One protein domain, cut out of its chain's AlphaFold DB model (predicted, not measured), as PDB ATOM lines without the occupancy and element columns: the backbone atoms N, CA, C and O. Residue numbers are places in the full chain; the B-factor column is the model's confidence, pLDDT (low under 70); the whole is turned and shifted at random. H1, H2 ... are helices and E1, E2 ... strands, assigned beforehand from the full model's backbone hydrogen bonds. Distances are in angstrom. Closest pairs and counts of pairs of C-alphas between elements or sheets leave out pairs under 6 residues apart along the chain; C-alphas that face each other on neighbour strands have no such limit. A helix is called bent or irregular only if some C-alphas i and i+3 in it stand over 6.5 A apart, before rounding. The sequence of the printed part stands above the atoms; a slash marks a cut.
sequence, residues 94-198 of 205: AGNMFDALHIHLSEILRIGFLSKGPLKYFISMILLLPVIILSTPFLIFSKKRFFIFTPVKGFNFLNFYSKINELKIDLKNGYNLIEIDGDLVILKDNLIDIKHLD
ATOM      1  N   ALA A  94      49.206  36.565 164.255       95.50
ATOM      2  CA  ALA A  94      49.314  37.431 165.410       95.50
ATOM      3  C   ALA A  94      50.781  37.626 165.802       95.50
ATOM      4  O   ALA A  94      51.578  36.684 165.762       95.50
ATOM      5  N   GLY A  95      51.158  38.816 166.257       94.56
ATOM      6  CA  GLY A  95      52.512  39.037 166.759       94.56
ATOM      7  C   GLY A  95      52.913  40.490 166.897       94.56
ATOM      8  O   GLY A  95      52.168  41.406 166.587       94.56
ATOM      9  N   ASN A  96      54.131  40.722 167.370       91.25
ATOM     10  CA  ASN A  96      54.679  42.069 167.578       91.25
ATOM     11  C   ASN A  96      55.985  42.299 166.802       91.25
ATOM     12  O   ASN A  96      56.814  43.139 167.172       91.25
ATOM     13  N   MET A  97      56.188  41.505 165.753       88.25
ATOM     14  CA  MET A  97      57.306  41.573 164.818       88.25
ATOM     15  C   MET A  97      56.794  41.930 163.425       88.25
ATOM     16  O   MET A  97      55.612  41.759 163.160       88.25
ATOM     17  N   PHE A  98      57.711  42.373 162.556       81.69
ATOM     18  CA  PHE A  98      57.569  42.548 161.101       81.69
ATOM     19  C   PHE A  98      56.261  43.190 160.624       81.69
ATOM     20  O   PHE A  98      56.254  44.377 160.306       81.69
ATOM     21  N   ASP A  99      55.181  42.416 160.596       78.50
ATOM     22  CA  ASP A  99      53.860  42.807 160.126       78.50
ATOM     23  C   ASP A  99      53.285  43.973 160.939       78.50
ATOM     24  O   ASP A  99      52.800  44.945 160.373       78.50
ATOM     25  N   ALA A 100      53.488  43.985 162.262       81.94
ATOM     26  CA  ALA A 100      53.049  45.109 163.092       81.94
ATOM     27  C   ALA A 100      53.704  46.445 162.680       81.94
ATOM     28  O   ALA A 100      53.049  47.487 162.645       81.94
ATOM     29  N   LEU A 101      54.997  46.421 162.333       84.12
ATOM     30  CA  LEU A 101      55.724  47.603 161.854       84.12
ATOM     31  C   LEU A 101      55.296  47.984 160.435       84.12
ATOM     32  O   LEU A 101      55.159  49.168 160.126       84.12
ATOM     33  N   HIS A 102      55.083  46.981 159.584       84.69
ATOM     34  CA  HIS A 102      54.644  47.160 158.207       84.69
ATOM     35  C   HIS A 102      53.257  47.786 158.120       84.69
ATOM     36  O   HIS A 102      53.094  48.796 157.435       84.69
ATOM     37  N   ILE A 103      52.296  47.265 158.882       84.25
ATOM     38  CA  ILE A 103      50.945  47.815 158.981       84.25
ATOM     39  C   ILE A 103      51.002  49.228 159.552       84.25
ATOM     40  O   ILE A 103      50.420  50.137 158.960       84.25
ATOM     41  N   HIS A 104      51.750  49.446 160.640       84.81
ATOM     42  CA  HIS A 104      51.862  50.769 161.252       84.81
ATOM     43  C   HIS A 104      52.384  51.817 160.261       84.81
ATOM     44  O   HIS A 104      51.773  52.873 160.099       84.81
ATOM     45  N   LEU A 105      53.465  51.506 159.537       85.19
ATOM     46  CA  LEU A 105      53.993  52.405 158.514       85.19
ATOM     47  C   LEU A 105      53.003  52.600 157.358       85.19
ATOM     48  O   LEU A 105      52.851  53.717 156.868       85.19
ATOM     49  N   SER A 106      52.292  51.549 156.948       84.31
ATOM     50  CA  SER A 106      51.304  51.643 155.872       84.31
ATOM     51  C   SER A 106      50.129  52.553 156.224       84.31
ATOM     52  O   SER A 106      49.635  53.271 155.354       84.31
ATOM     53  N   GLU A 107      49.722  52.586 157.495       84.88
ATOM     54  CA  GLU A 107      48.701  53.515 157.974       84.88
ATOM     55  C   GLU A 107      49.238  54.946 158.088       84.88
ATOM     56  O   GLU A 107      48.517  55.877 157.737       84.88
ATOM     57  N   ILE A 108      50.509  55.151 158.455       86.94
ATOM     58  CA  ILE A 108      51.146  56.481 158.370       86.94
ATOM     59  C   ILE A 108      51.164  56.982 156.917       86.94
ATOM     60  O   ILE A 108      50.881  58.150 156.655       86.94
ATOM     61  N   LEU A 109      51.446  56.102 155.952       85.38
ATOM     62  CA  LEU A 109      51.458  56.427 154.521       85.38
ATOM     63  C   LEU A 109      50.059  56.599 153.911       85.38
ATOM     64  O   LEU A 109      49.944  56.863 152.712       85.38
ATOM     65  N   ARG A 110      48.985  56.475 154.700       83.31
ATOM     66  CA  ARG A 110      47.597  56.621 154.249       83.31
ATOM     67  C   ARG A 110      47.222  58.094 154.043       83.31
ATOM     68  O   ARG A 110      46.308  58.621 154.671       83.31
ATOM     69  N   ILE A 111      47.911  58.759 153.121       84.62
ATOM     70  CA  ILE A 111      47.744  60.182 152.815       84.62
ATOM     71  C   ILE A 111      47.408  60.340 151.326       84.62
ATOM     72  O   ILE A 111      48.022  59.716 150.461       84.62
ATOM     73  N   GLY A 112      46.417  61.179 151.009       82.12
ATOM     74  CA  GLY A 112      46.084  61.543 149.626       82.12
ATOM     75  C   GLY A 112      45.778  60.336 148.732       82.12
ATOM     76  O   GLY A 112      44.923  59.512 149.057       82.12
ATOM     77  N   PHE A 113      46.476  60.213 147.600       79.50
ATOM     78  CA  PHE A 113      46.274  59.120 146.636       79.50
ATOM     79  C   PHE A 113      46.654  57.734 147.187       79.50
ATOM     80  O   PHE A 113      46.100  56.732 146.740       79.50
ATOM     81  N   LEU A 114      47.532  57.667 148.196       80.06
ATOM     82  CA  LEU A 114      47.912  56.425 148.884       80.06
ATOM     83  C   LEU A 114      46.868  55.965 149.908       80.06
ATOM     84  O   LEU A 114      47.003  54.894 150.498       80.06
ATOM     85  N   SER A 115      45.797  56.741 150.112       74.25
ATOM     86  CA  SER A 115      44.697  56.355 151.002       74.25
ATOM     87  C   SER A 115      43.936  55.114 150.527       74.25
ATOM     88  O   SER A 115      43.291  54.451 151.344       74.25
ATOM     89  N   LYS A 116      44.006  54.793 149.227       76.06
ATOM     90  CA  LYS A 116      43.259  53.702 148.598       76.06
ATOM     91  C   LYS A 116      44.204  52.701 147.936       76.06
ATOM     92  O   LYS A 116      45.066  53.064 147.142       76.06
ATOM     93  N   GLY A 117      43.970  51.422 148.211       74.94
ATOM     94  CA  GLY A 117      44.589  50.317 147.484       74.94
ATOM     95  C   GLY A 117      45.901  49.783 148.077       74.94
ATOM     96  O   GLY A 117      46.361  50.233 149.127       74.94
ATOM     97  N   PRO A 118      46.500  48.777 147.412       82.19
ATOM     98  CA  PRO A 118      47.608  47.995 147.955       82.19
ATOM     99  C   PRO A 118      48.966  48.717 147.917       82.19
ATOM    100  O   PRO A 118      49.925  48.263 148.539       82.19
ATOM    101  N   LEU A 119      49.065  49.842 147.199       85.44
ATOM    102  CA  LEU A 119      50.332  50.531 146.937       85.44
ATOM    103  C   LEU A 119      51.017  51.028 148.219       85.44
ATOM    104  O   LEU A 119      52.237  50.932 148.329       85.44
ATOM    105  N   LYS A 120      50.248  51.480 149.220       86.94
ATOM    106  CA  LYS A 120      50.795  51.888 150.526       86.94
ATOM    107  C   LYS A 120      51.546  50.750 151.226       86.94
ATOM    108  O   LYS A 120      52.608  50.981 151.803       86.94
ATOM    109  N   TYR A 121      51.053  49.514 151.119       84.62
ATOM    110  CA  TYR A 121      51.714  48.338 151.687       84.62
ATOM    111  C   TYR A 121      52.995  48.015 150.918       84.62
ATOM    112  O   TYR A 121      54.022  47.728 151.524       84.62
ATOM    113  N   PHE A 122      52.975  48.129 149.589       86.62
ATOM    114  CA  PHE A 122      54.172  47.908 148.779       86.62
ATOM    115  C   PHE A 122      55.286  48.916 149.104       86.62
ATOM    116  O   PHE A 122      56.421  48.519 149.360       86.62
ATOM    117  N   ILE A 123      54.952  50.207 149.181       87.56
ATOM    118  CA  ILE A 123      55.908  51.262 149.552       87.56
ATOM    119  C   ILE A 123      56.445  51.027 150.968       87.56
ATOM    120  O   ILE A 123      57.656  51.069 151.177       87.56
ATOM    121  N   SER A 124      55.566  50.717 151.926       88.19
ATOM    122  CA  SER A 124      55.971  50.406 153.305       88.19
ATOM    123  C   SER A 124      56.963  49.250 153.358       88.19
ATOM    124  O   SER A 124      57.929  49.302 154.112       88.19
ATOM    125  N   MET A 125      56.753  48.216 152.538       88.19
ATOM    126  CA  MET A 125      57.644  47.061 152.474       88.19
ATOM    127  C   MET A 125      59.028  47.460 151.960       88.19
ATOM    128  O   MET A 125      60.019  47.088 152.575       88.19
ATOM    129  N   ILE A 126      59.108  48.250 150.883       90.12
ATOM    130  CA  ILE A 126      60.390  48.730 150.338       90.12
ATOM    131  C   ILE A 126      61.150  49.555 151.379       90.12
ATOM    132  O   ILE A 126      62.342  49.337 151.581       90.12
ATOM    133  N   LEU A 127      60.462  50.474 152.060       88.88
ATOM    134  CA  LEU A 127      61.077  51.337 153.070       88.88
ATOM    135  C   LEU A 127      61.554  50.552 154.297       88.88
ATOM    136  O   LEU A 127      62.605  50.861 154.855       88.88
ATOM    137  N   LEU A 128      60.803  49.530 154.713       89.81
ATOM    138  CA  LEU A 128      61.152  48.721 155.879       89.81
ATOM    139  C   LEU A 128      62.147  47.612 155.574       89.81
ATOM    140  O   LEU A 128      62.803  47.155 156.503       89.81
ATOM    141  N   LEU A 129      62.287  47.171 154.321       89.12
ATOM    142  CA  LEU A 129      63.106  46.008 153.978       89.12
ATOM    143  C   LEU A 129      64.543  46.088 154.537       89.12
ATOM    144  O   LEU A 129      64.964  45.111 155.161       89.12
ATOM    145  N   PRO A 130      65.281  47.214 154.435       89.81
ATOM    146  CA  PRO A 130      66.617  47.316 155.025       89.81
ATOM    147  C   PRO A 130      66.601  47.154 156.550       89.81
ATOM    148  O   PRO A 130      67.428  46.439 157.117       89.81
ATOM    149  N   VAL A 131      65.626  47.777 157.216       88.44
ATOM    150  CA  VAL A 131      65.462  47.706 158.674       88.44
ATOM    151  C   VAL A 131      65.101  46.288 159.100       88.44
ATOM    152  O   VAL A 131      65.665  45.774 160.063       88.44
ATOM    153  N   ILE A 132      64.200  45.625 158.372       88.19
ATOM    154  CA  ILE A 132      63.800  44.238 158.612       88.19
ATOM    155  C   ILE A 132      65.014  43.323 158.480       88.19
ATOM    156  O   ILE A 132      65.273  42.561 159.404       88.19
ATOM    157  N   ILE A 133      65.801  43.430 157.408       88.31
ATOM    158  CA  ILE A 133      66.985  42.580 157.198       88.31
ATOM    159  C   ILE A 133      67.983  42.735 158.351       88.31
ATOM    160  O   ILE A 133      68.405  41.738 158.936       88.31
ATOM    161  N   LEU A 134      68.315  43.973 158.727       90.38
ATOM    162  CA  LEU A 134      69.285  44.243 159.794       90.38
ATOM    163  C   LEU A 134      68.767  43.849 161.186       90.38
ATOM    164  O   LEU A 134      69.538  43.391 162.028       90.38
ATOM    165  N   SER A 135      67.468  44.017 161.443       89.06
ATOM    166  CA  SER A 135      66.862  43.729 162.750       89.06
ATOM    167  C   SER A 135      66.428  42.274 162.927       89.06
ATOM    168  O   SER A 135      66.289  41.830 164.067       89.06
ATOM    169  N   THR A 136      66.246  41.516 161.839       88.19
ATOM    170  CA  THR A 136      65.730  40.136 161.868       88.19
ATOM    171  C   THR A 136      66.467  39.248 162.869       88.19
ATOM    172  O   THR A 136      65.766  38.643 163.680       88.19
ATOM    173  N   PRO A 137      67.819  39.199 162.921       88.94
ATOM    174  CA  PRO A 137      68.521  38.384 163.912       88.94
ATOM    175  C   PRO A 137      68.109  38.734 165.349       88.94
ATOM    176  O   PRO A 137      67.762  37.865 166.140       88.94
ATOM    177  N   PHE A 138      68.045  40.020 165.685       89.81
ATOM    178  CA  PHE A 138      67.663  40.461 167.027       89.81
ATOM    179  C   PHE A 138      66.201  40.141 167.352       89.81
ATOM    180  O   PHE A 138      65.880  39.795 168.489       89.81
ATOM    181  N   LEU A 139      65.309  40.235 166.364       88.00
ATOM    182  CA  LEU A 139      63.891  39.937 166.546       88.00
ATOM    183  C   LEU A 139      63.649  38.438 166.766       88.00
ATOM    184  O   LEU A 139      62.913  38.073 167.683       88.00
ATOM    185  N   ILE A 140      64.290  37.566 165.982       88.12
ATOM    186  CA  ILE A 140      64.096  36.112 166.103       88.12
ATOM    187  C   ILE A 140      64.724  35.525 167.374       88.12
ATOM    188  O   ILE A 140      64.268  34.481 167.816       88.12
ATOM    189  N   PHE A 141      65.729  36.175 167.976       88.62
ATOM    190  CA  PHE A 141      66.341  35.726 169.239       88.62
ATOM    191  C   PHE A 141      65.749  36.393 170.494       88.62
ATOM    192  O   PHE A 141      66.027  35.970 171.620       88.62
ATOM    193  N   SER A 142      64.941  37.445 170.347       90.56
ATOM    194  CA  SER A 142      64.396  38.183 171.489       90.56
ATOM    195  C   SER A 142      63.204  37.471 172.118       90.56
ATOM    196  O   SER A 142      62.140  37.399 171.522       90.56
ATOM    197  N   LYS A 143      63.298  37.057 173.382       88.62
ATOM    198  CA  LYS A 143      62.180  36.409 174.107       88.62
ATOM    199  C   LYS A 143      60.900  37.257 174.227       88.62
ATOM    200  O   LYS A 143      59.869  36.741 174.629       88.62
ATOM    201  N   LYS A 144      60.979  38.556 173.917       90.25
ATOM    202  CA  LYS A 144      59.855  39.510 173.947       90.25
ATOM    203  C   LYS A 144      59.199  39.702 172.580       90.25
ATOM    204  O   LYS A 144      58.327  40.553 172.423       90.25
ATOM    205  N   ARG A 145      59.707  39.031 171.553       91.62
ATOM    206  CA  ARG A 145      59.262  39.184 170.177       91.62
ATOM    207  C   ARG A 145      58.743  37.851 169.693       91.62
ATOM    208  O   ARG A 145      59.353  36.829 169.976       91.62
ATOM    209  N   PHE A 146      57.619  37.869 168.998       93.31
ATOM    210  CA  PHE A 146      57.064  36.678 168.381       93.31
ATOM    211  C   PHE A 146      56.225  37.034 167.164       93.31
ATOM    212  O   PHE A 146      55.729  38.158 167.027       93.31
ATOM    213  N   PHE A 147      56.071  36.048 166.290       93.44
ATOM    214  CA  PHE A 147      55.160  36.116 165.165       93.44
ATOM    215  C   PHE A 147      54.557  34.748 164.892       93.44
ATOM    216  O   PHE A 147      55.255  33.733 164.865       93.44
ATOM    217  N   ILE A 148      53.250  34.737 164.695       94.25
ATOM    218  CA  ILE A 148      52.459  33.554 164.413       94.25
ATOM    219  C   ILE A 148      51.930  33.679 162.997       94.25
ATOM    220  O   ILE A 148      51.350  34.700 162.644       94.25
ATOM    221  N   PHE A 149      52.096  32.625 162.202       93.81
ATOM    222  CA  PHE A 149      51.516  32.535 160.871       93.81
ATOM    223  C   PHE A 149      51.128  31.092 160.537       93.81
ATOM    224  O   PHE A 149      51.921  30.301 160.020       93.81
ATOM    225  N   THR A 150      49.876  30.737 160.825       92.94
ATOM    226  CA  THR A 150      49.344  29.371 160.664       92.94
ATOM    227  C   THR A 150      49.112  28.883 159.220       92.94
ATOM    228  O   THR A 150      48.913  27.675 159.033       92.94
ATOM    229  N   PRO A 151      49.080  29.733 158.167       90.06
ATOM    230  CA  PRO A 151      48.972  29.249 156.790       90.06
ATOM    231  C   PRO A 151      50.181  28.428 156.336       90.06
ATOM    232  O   PRO A 151      50.020  27.523 155.515       90.06
ATOM    233  N   VAL A 152      51.368  28.694 156.888       85.69
ATOM    234  CA  VAL A 152      52.560  27.866 156.668       85.69
ATOM    235  C   VAL A 152      52.481  26.647 157.587       85.69
ATOM    236  O   VAL A 152      52.238  26.762 158.784       85.69
ATOM    237  N   LYS A 153      52.667  25.440 157.049       80.62
ATOM    238  CA  LYS A 153      52.571  24.205 157.841       80.62
ATOM    239  C   LYS A 153      53.945  23.727 158.302       80.62
ATOM    240  O   LYS A 153      54.837  23.566 157.478       80.62
ATOM    241  N   GLY A 154      54.056  23.396 159.590       74.00
ATOM    242  CA  GLY A 154      55.152  22.582 160.126       74.00
ATOM    243  C   GLY A 154      56.471  23.311 160.373       74.00
ATOM    244  O   GLY A 154      57.501  22.649 160.444       74.00
ATOM    245  N   PHE A 155      56.460  24.638 160.517       76.75
ATOM    246  CA  PHE A 155      57.672  25.415 160.754       76.75
ATOM    247  C   PHE A 155      57.535  26.276 162.010       76.75
ATOM    248  O   PHE A 155      56.967  27.363 161.981       76.75
ATOM    249  N   ASN A 156      58.086  25.788 163.118       82.69
ATOM    250  CA  ASN A 156      58.352  26.627 164.279       82.69
ATOM    251  C   ASN A 156      59.863  26.861 164.324       82.69
ATOM    252  O   ASN A 156      60.629  25.907 164.458       82.69
ATOM    253  N   PHE A 157      60.293  28.112 164.186       83.50
ATOM    254  CA  PHE A 157      61.702  28.485 164.216       83.50
ATOM    255  C   PHE A 157      61.905  29.678 165.134       83.50
ATOM    256  O   PHE A 157      61.471  30.789 164.832       83.50
ATOM    257  N   LEU A 158      62.588  29.431 166.253       88.81
ATOM    258  CA  LEU A 158      62.777  30.403 167.327       88.81
ATOM    259  C   LEU A 158      61.431  31.042 167.725       88.81
ATOM    260  O   LEU A 158      60.544  30.350 168.216       88.81
ATOM    261  N   ASN A 159      61.279  32.340 167.472       90.12
ATOM    262  CA  ASN A 159      60.100  33.139 167.785       90.12
ATOM    263  C   ASN A 159      59.044  33.191 166.664       90.12
ATOM    264  O   ASN A 159      58.076  33.947 166.764       90.12
ATOM    265  N   PHE A 160      59.247  32.446 165.578       90.75
ATOM    266  CA  PHE A 160      58.277  32.282 164.502       90.75
ATOM    267  C   PHE A 160      57.514  30.974 164.699       90.75
ATOM    268  O   PHE A 160      58.123  29.903 164.755       90.75
ATOM    269  N   TYR A 161      56.187  31.045 164.750       91.81
ATOM    270  CA  TYR A 161      55.323  29.897 165.007       91.81
ATOM    271  C   TYR A 161      54.327  29.701 163.870       91.81
ATOM    272  O   TYR A 161      53.568  30.600 163.529       91.81
ATOM    273  N   SER A 162      54.275  28.497 163.316       91.19
ATOM    274  CA  SER A 162      53.277  28.115 162.315       91.19
ATOM    275  C   SER A 162      52.280  27.072 162.833       91.19
ATOM    276  O   SER A 162      51.243  26.832 162.213       91.19
ATOM    277  N   LYS A 163      52.558  26.478 164.000       90.12
ATOM    278  CA  LYS A 163      51.627  25.631 164.750       90.12
ATOM    279  C   LYS A 163      51.525  26.112 166.196       90.12
ATOM    280  O   LYS A 163      52.545  26.242 166.873       90.12
ATOM    281  N   ILE A 164      50.292  26.310 166.652       88.44
ATOM    282  CA  ILE A 164      49.955  26.747 168.008       88.44
ATOM    283  C   ILE A 164      49.444  25.531 168.780       88.44
ATOM    284  O   ILE A 164      48.501  24.879 168.340       88.44
ATOM    285  N   ASN A 165      50.074  25.229 169.914       83.50
ATOM    286  CA  ASN A 165      49.516  24.308 170.902       83.50
ATOM    287  C   ASN A 165      48.982  25.165 172.060       83.50
ATOM    288  O   ASN A 165      47.828  25.576 172.051       83.50
ATOM    289  N   GLU A 166      49.880  25.552 172.961       90.44
ATOM    290  CA  GLU A 166      49.716  26.619 173.943       90.44
ATOM    291  C   GLU A 166      51.062  27.335 174.063       90.44
ATOM    292  O   GLU A 166      52.117  26.692 174.076       90.44
ATOM    293  N   LEU A 167      51.042  28.662 174.095       92.44
ATOM    294  CA  LEU A 167      52.236  29.499 174.131       92.44
ATOM    295  C   LEU A 167      52.039  30.584 175.182       92.44
ATOM    296  O   LEU A 167      51.084  31.351 175.111       92.44
ATOM    297  N   LYS A 168      52.975  30.664 176.130       94.06
ATOM    298  CA  LYS A 168      53.033  31.747 177.114       94.06
ATOM    299  C   LYS A 168      54.297  32.566 176.921       94.06
ATOM    300  O   LYS A 168      55.392  32.004 176.927       94.06
ATOM    301  N   ILE A 169      54.151  33.875 176.742       92.69
ATOM    302  CA  ILE A 169      55.265  34.783 176.442       92.69
ATOM    303  C   ILE A 169      55.217  35.971 177.396       92.69
ATOM    304  O   ILE A 169      54.227  36.691 177.448       92.69
ATOM    305  N   ASP A 170      56.303  36.201 178.130       93.75
ATOM    306  CA  ASP A 170      56.467  37.392 178.967       93.75
ATOM    307  C   ASP A 170      57.148  38.512 178.167       93.75
ATOM    308  O   ASP A 170      58.350  38.466 177.875       93.75
ATOM    309  N   LEU A 171      56.372  39.537 177.812       91.06
ATOM    310  CA  LEU A 171      56.845  40.710 177.077       91.06
ATOM    311  C   LEU A 171      57.588  41.705 177.976       91.06
ATOM    312  O   LEU A 171      58.316  42.567 177.470       91.06
ATOM    313  N   LYS A 172      57.456  41.581 179.305       88.19
ATOM    314  CA  LYS A 172      58.051  42.463 180.327       88.19
ATOM    315  C   LYS A 172      57.698  43.948 180.182       88.19
ATOM    316  O   LYS A 172      58.397  44.794 180.730       88.19
ATOM    317  N   ASN A 173      56.642  44.257 179.436       85.62
ATOM    318  CA  ASN A 173      56.134  45.600 179.179       85.62
ATOM    319  C   ASN A 173      54.624  45.584 179.416       85.62
ATOM    320  O   ASN A 173      53.973  44.630 179.008       85.62
ATOM    321  N   GLY A 174      54.063  46.635 180.018       87.56
ATOM    322  CA  GLY A 174      52.618  46.713 180.284       87.56
ATOM    323  C   GLY A 174      51.762  47.157 179.093       87.56
ATOM    324  O   GLY A 174      50.546  47.054 179.160       87.56
ATOM    325  N   TYR A 175      52.376  47.659 178.017       90.19
ATOM    326  CA  TYR A 175      51.686  48.088 176.799       90.19
ATOM    327  C   TYR A 175      52.425  47.541 175.588       90.19
ATOM    328  O   TYR A 175      53.609  47.832 175.396       90.19
ATOM    329  N   ASN A 176      51.727  46.761 174.769       90.69
ATOM    330  CA  ASN A 176      52.317  46.074 173.631       90.69
ATOM    331  C   ASN A 176      51.460  46.294 172.386       90.69
ATOM    332  O   ASN A 176      50.265  46.013 172.393       90.69
ATOM    333  N   LEU A 177      52.081  46.797 171.319       91.31
ATOM    334  CA  LEU A 177      51.453  46.873 170.004       91.31
ATOM    335  C   LEU A 177      51.552  45.498 169.340       91.31
ATOM    336  O   LEU A 177      52.660  45.018 169.082       91.31
ATOM    337  N   ILE A 178      50.401  44.881 169.099       94.00
ATOM    338  CA  ILE A 178      50.261  43.538 168.538       94.00
ATOM    339  C   ILE A 178      49.465  43.638 167.231       94.00
ATOM    340  O   ILE A 178      48.457  44.335 167.167       94.00
ATOM    341  N   GLU A 179      49.932  42.960 166.192       94.69
ATOM    342  CA  GLU A 179      49.184  42.669 164.972       94.69
ATOM    343  C   GLU A 179      48.309  41.431 165.182       94.69
ATOM    344  O   GLU A 179      48.732  40.497 165.863       94.69
ATOM    345  N   ILE A 180      47.093  41.456 164.631       94.19
ATOM    346  CA  ILE A 180      46.082  40.395 164.686       94.19
ATOM    347  C   ILE A 180      45.317  40.365 163.351       94.19
ATOM    348  O   ILE A 180      44.496  41.247 163.090       94.19
ATOM    349  N   ASP A 181      45.566  39.352 162.518       92.62
ATOM    350  CA  ASP A 181      45.026  39.185 161.155       92.62
ATOM    351  C   ASP A 181      45.012  40.479 160.309       92.62
ATOM    352  O   ASP A 181      44.046  40.775 159.593       92.62
ATOM    353  N   GLY A 182      46.081  41.275 160.395       86.12
ATOM    354  CA  GLY A 182      46.227  42.537 159.668       86.12
ATOM    355  C   GLY A 182      45.662  43.784 160.362       86.12
ATOM    356  O   GLY A 182      45.763  44.874 159.797       86.12
ATOM    357  N   ASP A 183      45.102  43.663 161.569       88.00
ATOM    358  CA  ASP A 183      44.714  44.796 162.417       88.00
ATOM    359  C   ASP A 183      45.753  45.030 163.530       88.00
ATOM    360  O   ASP A 183      46.396  44.095 163.998       88.00
ATOM    361  N   LEU A 184      45.904  46.275 163.995       90.56
ATOM    362  CA  LEU A 184      46.757  46.612 165.141       90.56
ATOM    363  C   LEU A 184      45.925  46.815 166.406       90.56
ATOM    364  O   LEU A 184      44.976  47.600 166.413       90.56
ATOM    365  N   VAL A 185      46.337  46.179 167.499       91.81
ATOM    366  CA  VAL A 185      45.745  46.349 168.829       91.81
ATOM    367  C   VAL A 185      46.810  46.705 169.861       91.81
ATOM    368  O   VAL A 185      47.976  46.322 169.746       91.81
ATOM    369  N   ILE A 186      46.408  47.453 170.889       91.94
ATOM    370  CA  ILE A 186      47.253  47.727 172.053       91.94
ATOM    371  C   ILE A 186      46.806  46.800 173.172       91.94
ATOM    372  O   ILE A 186      45.771  47.031 173.796       91.94
ATOM    373  N   LEU A 187      47.617  45.789 173.452       91.81
ATOM    374  CA  LEU A 187      47.405  44.906 174.583       91.81
ATOM    375  C   LEU A 187      48.000  45.529 175.850       91.81
ATOM    376  O   LEU A 187      49.176  45.907 175.875       91.81
ATOM    377  N   LYS A 188      47.185  45.605 176.906       91.94
ATOM    378  CA  LYS A 188      47.570  46.126 178.224       91.94
ATOM    379  C   LYS A 188      47.913  44.998 179.197       91.94
ATOM    380  O   LYS A 188      47.301  44.874 180.252       91.94
ATOM    381  N   ASP A 189      48.860  44.159 178.806       90.38
ATOM    382  CA  ASP A 189      49.294  43.006 179.589       90.38
ATOM    383  C   ASP A 189      50.780  42.741 179.333       90.38
ATOM    384  O   ASP A 189      51.287  43.023 178.242       90.38
ATOM    385  N   ASN A 190      51.481  42.219 180.336       91.44
ATOM    386  CA  ASN A 190      52.863  41.765 180.216       91.44
ATOM    387  C   ASN A 190      52.957  40.288 179.828       91.44
ATOM    388  O   ASN A 190      53.960  39.896 179.228       91.44
ATOM    389  N   LEU A 191      51.937  39.490 180.143       93.88
ATOM    390  CA  LEU A 191      51.886  38.070 179.840       93.88
ATOM    391  C   LEU A 191      50.938  37.819 178.672       93.88
ATOM    392  O   LEU A 191      49.763  38.178 178.694       93.88
ATOM    393  N   ILE A 192      51.466  37.166 177.647       94.25
ATOM    394  CA  ILE A 192      50.697  36.692 176.506       94.25
ATOM    395  C   ILE A 192      50.376  35.226 176.725       94.25
ATOM    396  O   ILE A 192      51.297  34.430 176.889       94.25
ATOM    397  N   ASP A 193      49.099  34.876 176.676       95.69
ATOM    398  CA  ASP A 193      48.580  33.516 176.627       95.69
ATOM    399  C   ASP A 193      47.938  33.292 175.256       95.69
ATOM    400  O   ASP A 193      46.912  33.892 174.925       95.69
ATOM    401  N   ILE A 194      48.567  32.446 174.443       96.19
ATOM    402  CA  ILE A 194      48.073  32.061 173.125       96.19
ATOM    403  C   ILE A 194      47.655  30.600 173.152       96.19
ATOM    404  O   ILE A 194      48.443  29.724 173.517       96.19
ATOM    405  N   LYS A 195      46.440  30.326 172.685       96.25
ATOM    406  CA  LYS A 195      45.883  28.972 172.631       96.25
ATOM    407  C   LYS A 195      44.860  28.813 171.523       96.25
ATOM    408  O   LYS A 195      44.357  29.790 170.967       96.25
ATOM    409  N   HIS A 196      44.550  27.560 171.217       96.25
ATOM    410  CA  HIS A 196      43.363  27.217 170.443       96.25
ATOM    411  C   HIS A 196      42.102  27.652 171.201       96.25
ATOM    412  O   HIS A 196      42.025  27.505 172.422       96.25
ATOM    413  N   LEU A 197      41.156  28.247 170.478       95.81
ATOM    414  CA  LEU A 197      39.875  28.691 171.016       95.81
ATOM    415  C   LEU A 197      38.746  27.787 170.539       95.81
ATOM    416  O   LEU A 197      37.928  27.348 171.341       95.81
ATOM    417  N   ASP A 198      38.675  27.575 169.226       95.56
ATOM    418  CA  ASP A 198      37.561  26.882 168.599       95.56
ATOM    419  C   ASP A 198      37.908  26.425 167.177       95.56
ATOM    420  O   ASP A 198      38.971  26.731 166.642       95.56
TER     421      ASP A 198
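This is residues 94 to 198 of the 205 residues of the protein "DAGKc domain-containing protein" of Flavobacteriales bacterium (UniProt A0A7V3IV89). A helical arm makes one end of the long axis, with H1 side by side with the first part of H3 and short H2 at the far tip, where the chain turns from H1 to H3; H3 then kinks near residue 131 and runs on toward the strand end. There residues 166 to 198 form a two-stranded ribbon that turns between the pair E2 and E5 and the hairpin E3 and E4, which packs on H1, while E1 lies beside part of the long loop 150 to 165. The 105 printed residues have three named helices and five named strands, in the order H1 H2 H3 E1 E2 E3 E4 E5; the class is mixed, helices and strands, and both two-stranded sheets, E2 - E5 and E3 - E4, are antiparallel. The whole is compact, with a radius of gyration of the C-alphas of 14.6 A, and only just elongated, spanning 42 by 28 by 27 A.

H1, residues 99 to 108, touches H3, residues 119 to 141, and H3 touches H1 with its residues 120 to 128 alone; the closest C-alphas of the two, those of Ser 106 and Tyr 121, are 5.3 A apart. They run opposite ways at a tilt of 36 degrees, only just steep. H2, residues 112 to 115, is near H1 and is close but not clearly touching H3, with the C-alphas of Leu 114 and Lys 120 closest at 5.6 A. E1, residues 147 to 149, pairs with no named strand, but its residues 147 to 148 pair in parallel with residues 160 to 161. E2, residues 166 to 170, is the antiparallel neighbour of E5, residues 191 to 198, at 161 degrees, with N 167 and O 194 2.9 A apart, within hydrogen-bond range. E3, residues 176 to 180, and E4, residues 183 to 187, are a hairpin at 146 degrees, with N 180 and O 183 2.8 A apart, within hydrogen-bond range. The closest C-alphas of H1 and E3, those of Ala 100 and Glu 179, are 4.9 A apart. Every O i to N i+4 pair of H1 is within hydrogen-bond range, as are 15 of 19 in H3; H2 is too short for such a pair.

H1 begins at C-alpha 99 (53.860, 42.807, 160.126) and is 14.1 A long. H2 measures 5.5 A. H3, 31.2 A long, ends at C-alpha 141 (66.341, 35.726, 169.239); it is irregular, with C-alphas 134 and 137 7.2 A apart. E1 measures 6.7 A, E2 13.7 A, E3 12.3 A and E4 12.5 A. E5, 21.4 A long, ends at C-alpha 198 (37.561, 26.882, 168.599).

The two C-alphas farthest apart, of Gly 112 and Asn 165, are 43.0 A apart. The printed part has no cut. The link from E1 to E2, 16 residues, is long; the other links are tight. Mean pLDDT of the printed part is 88.4, and no printed residue is under 70.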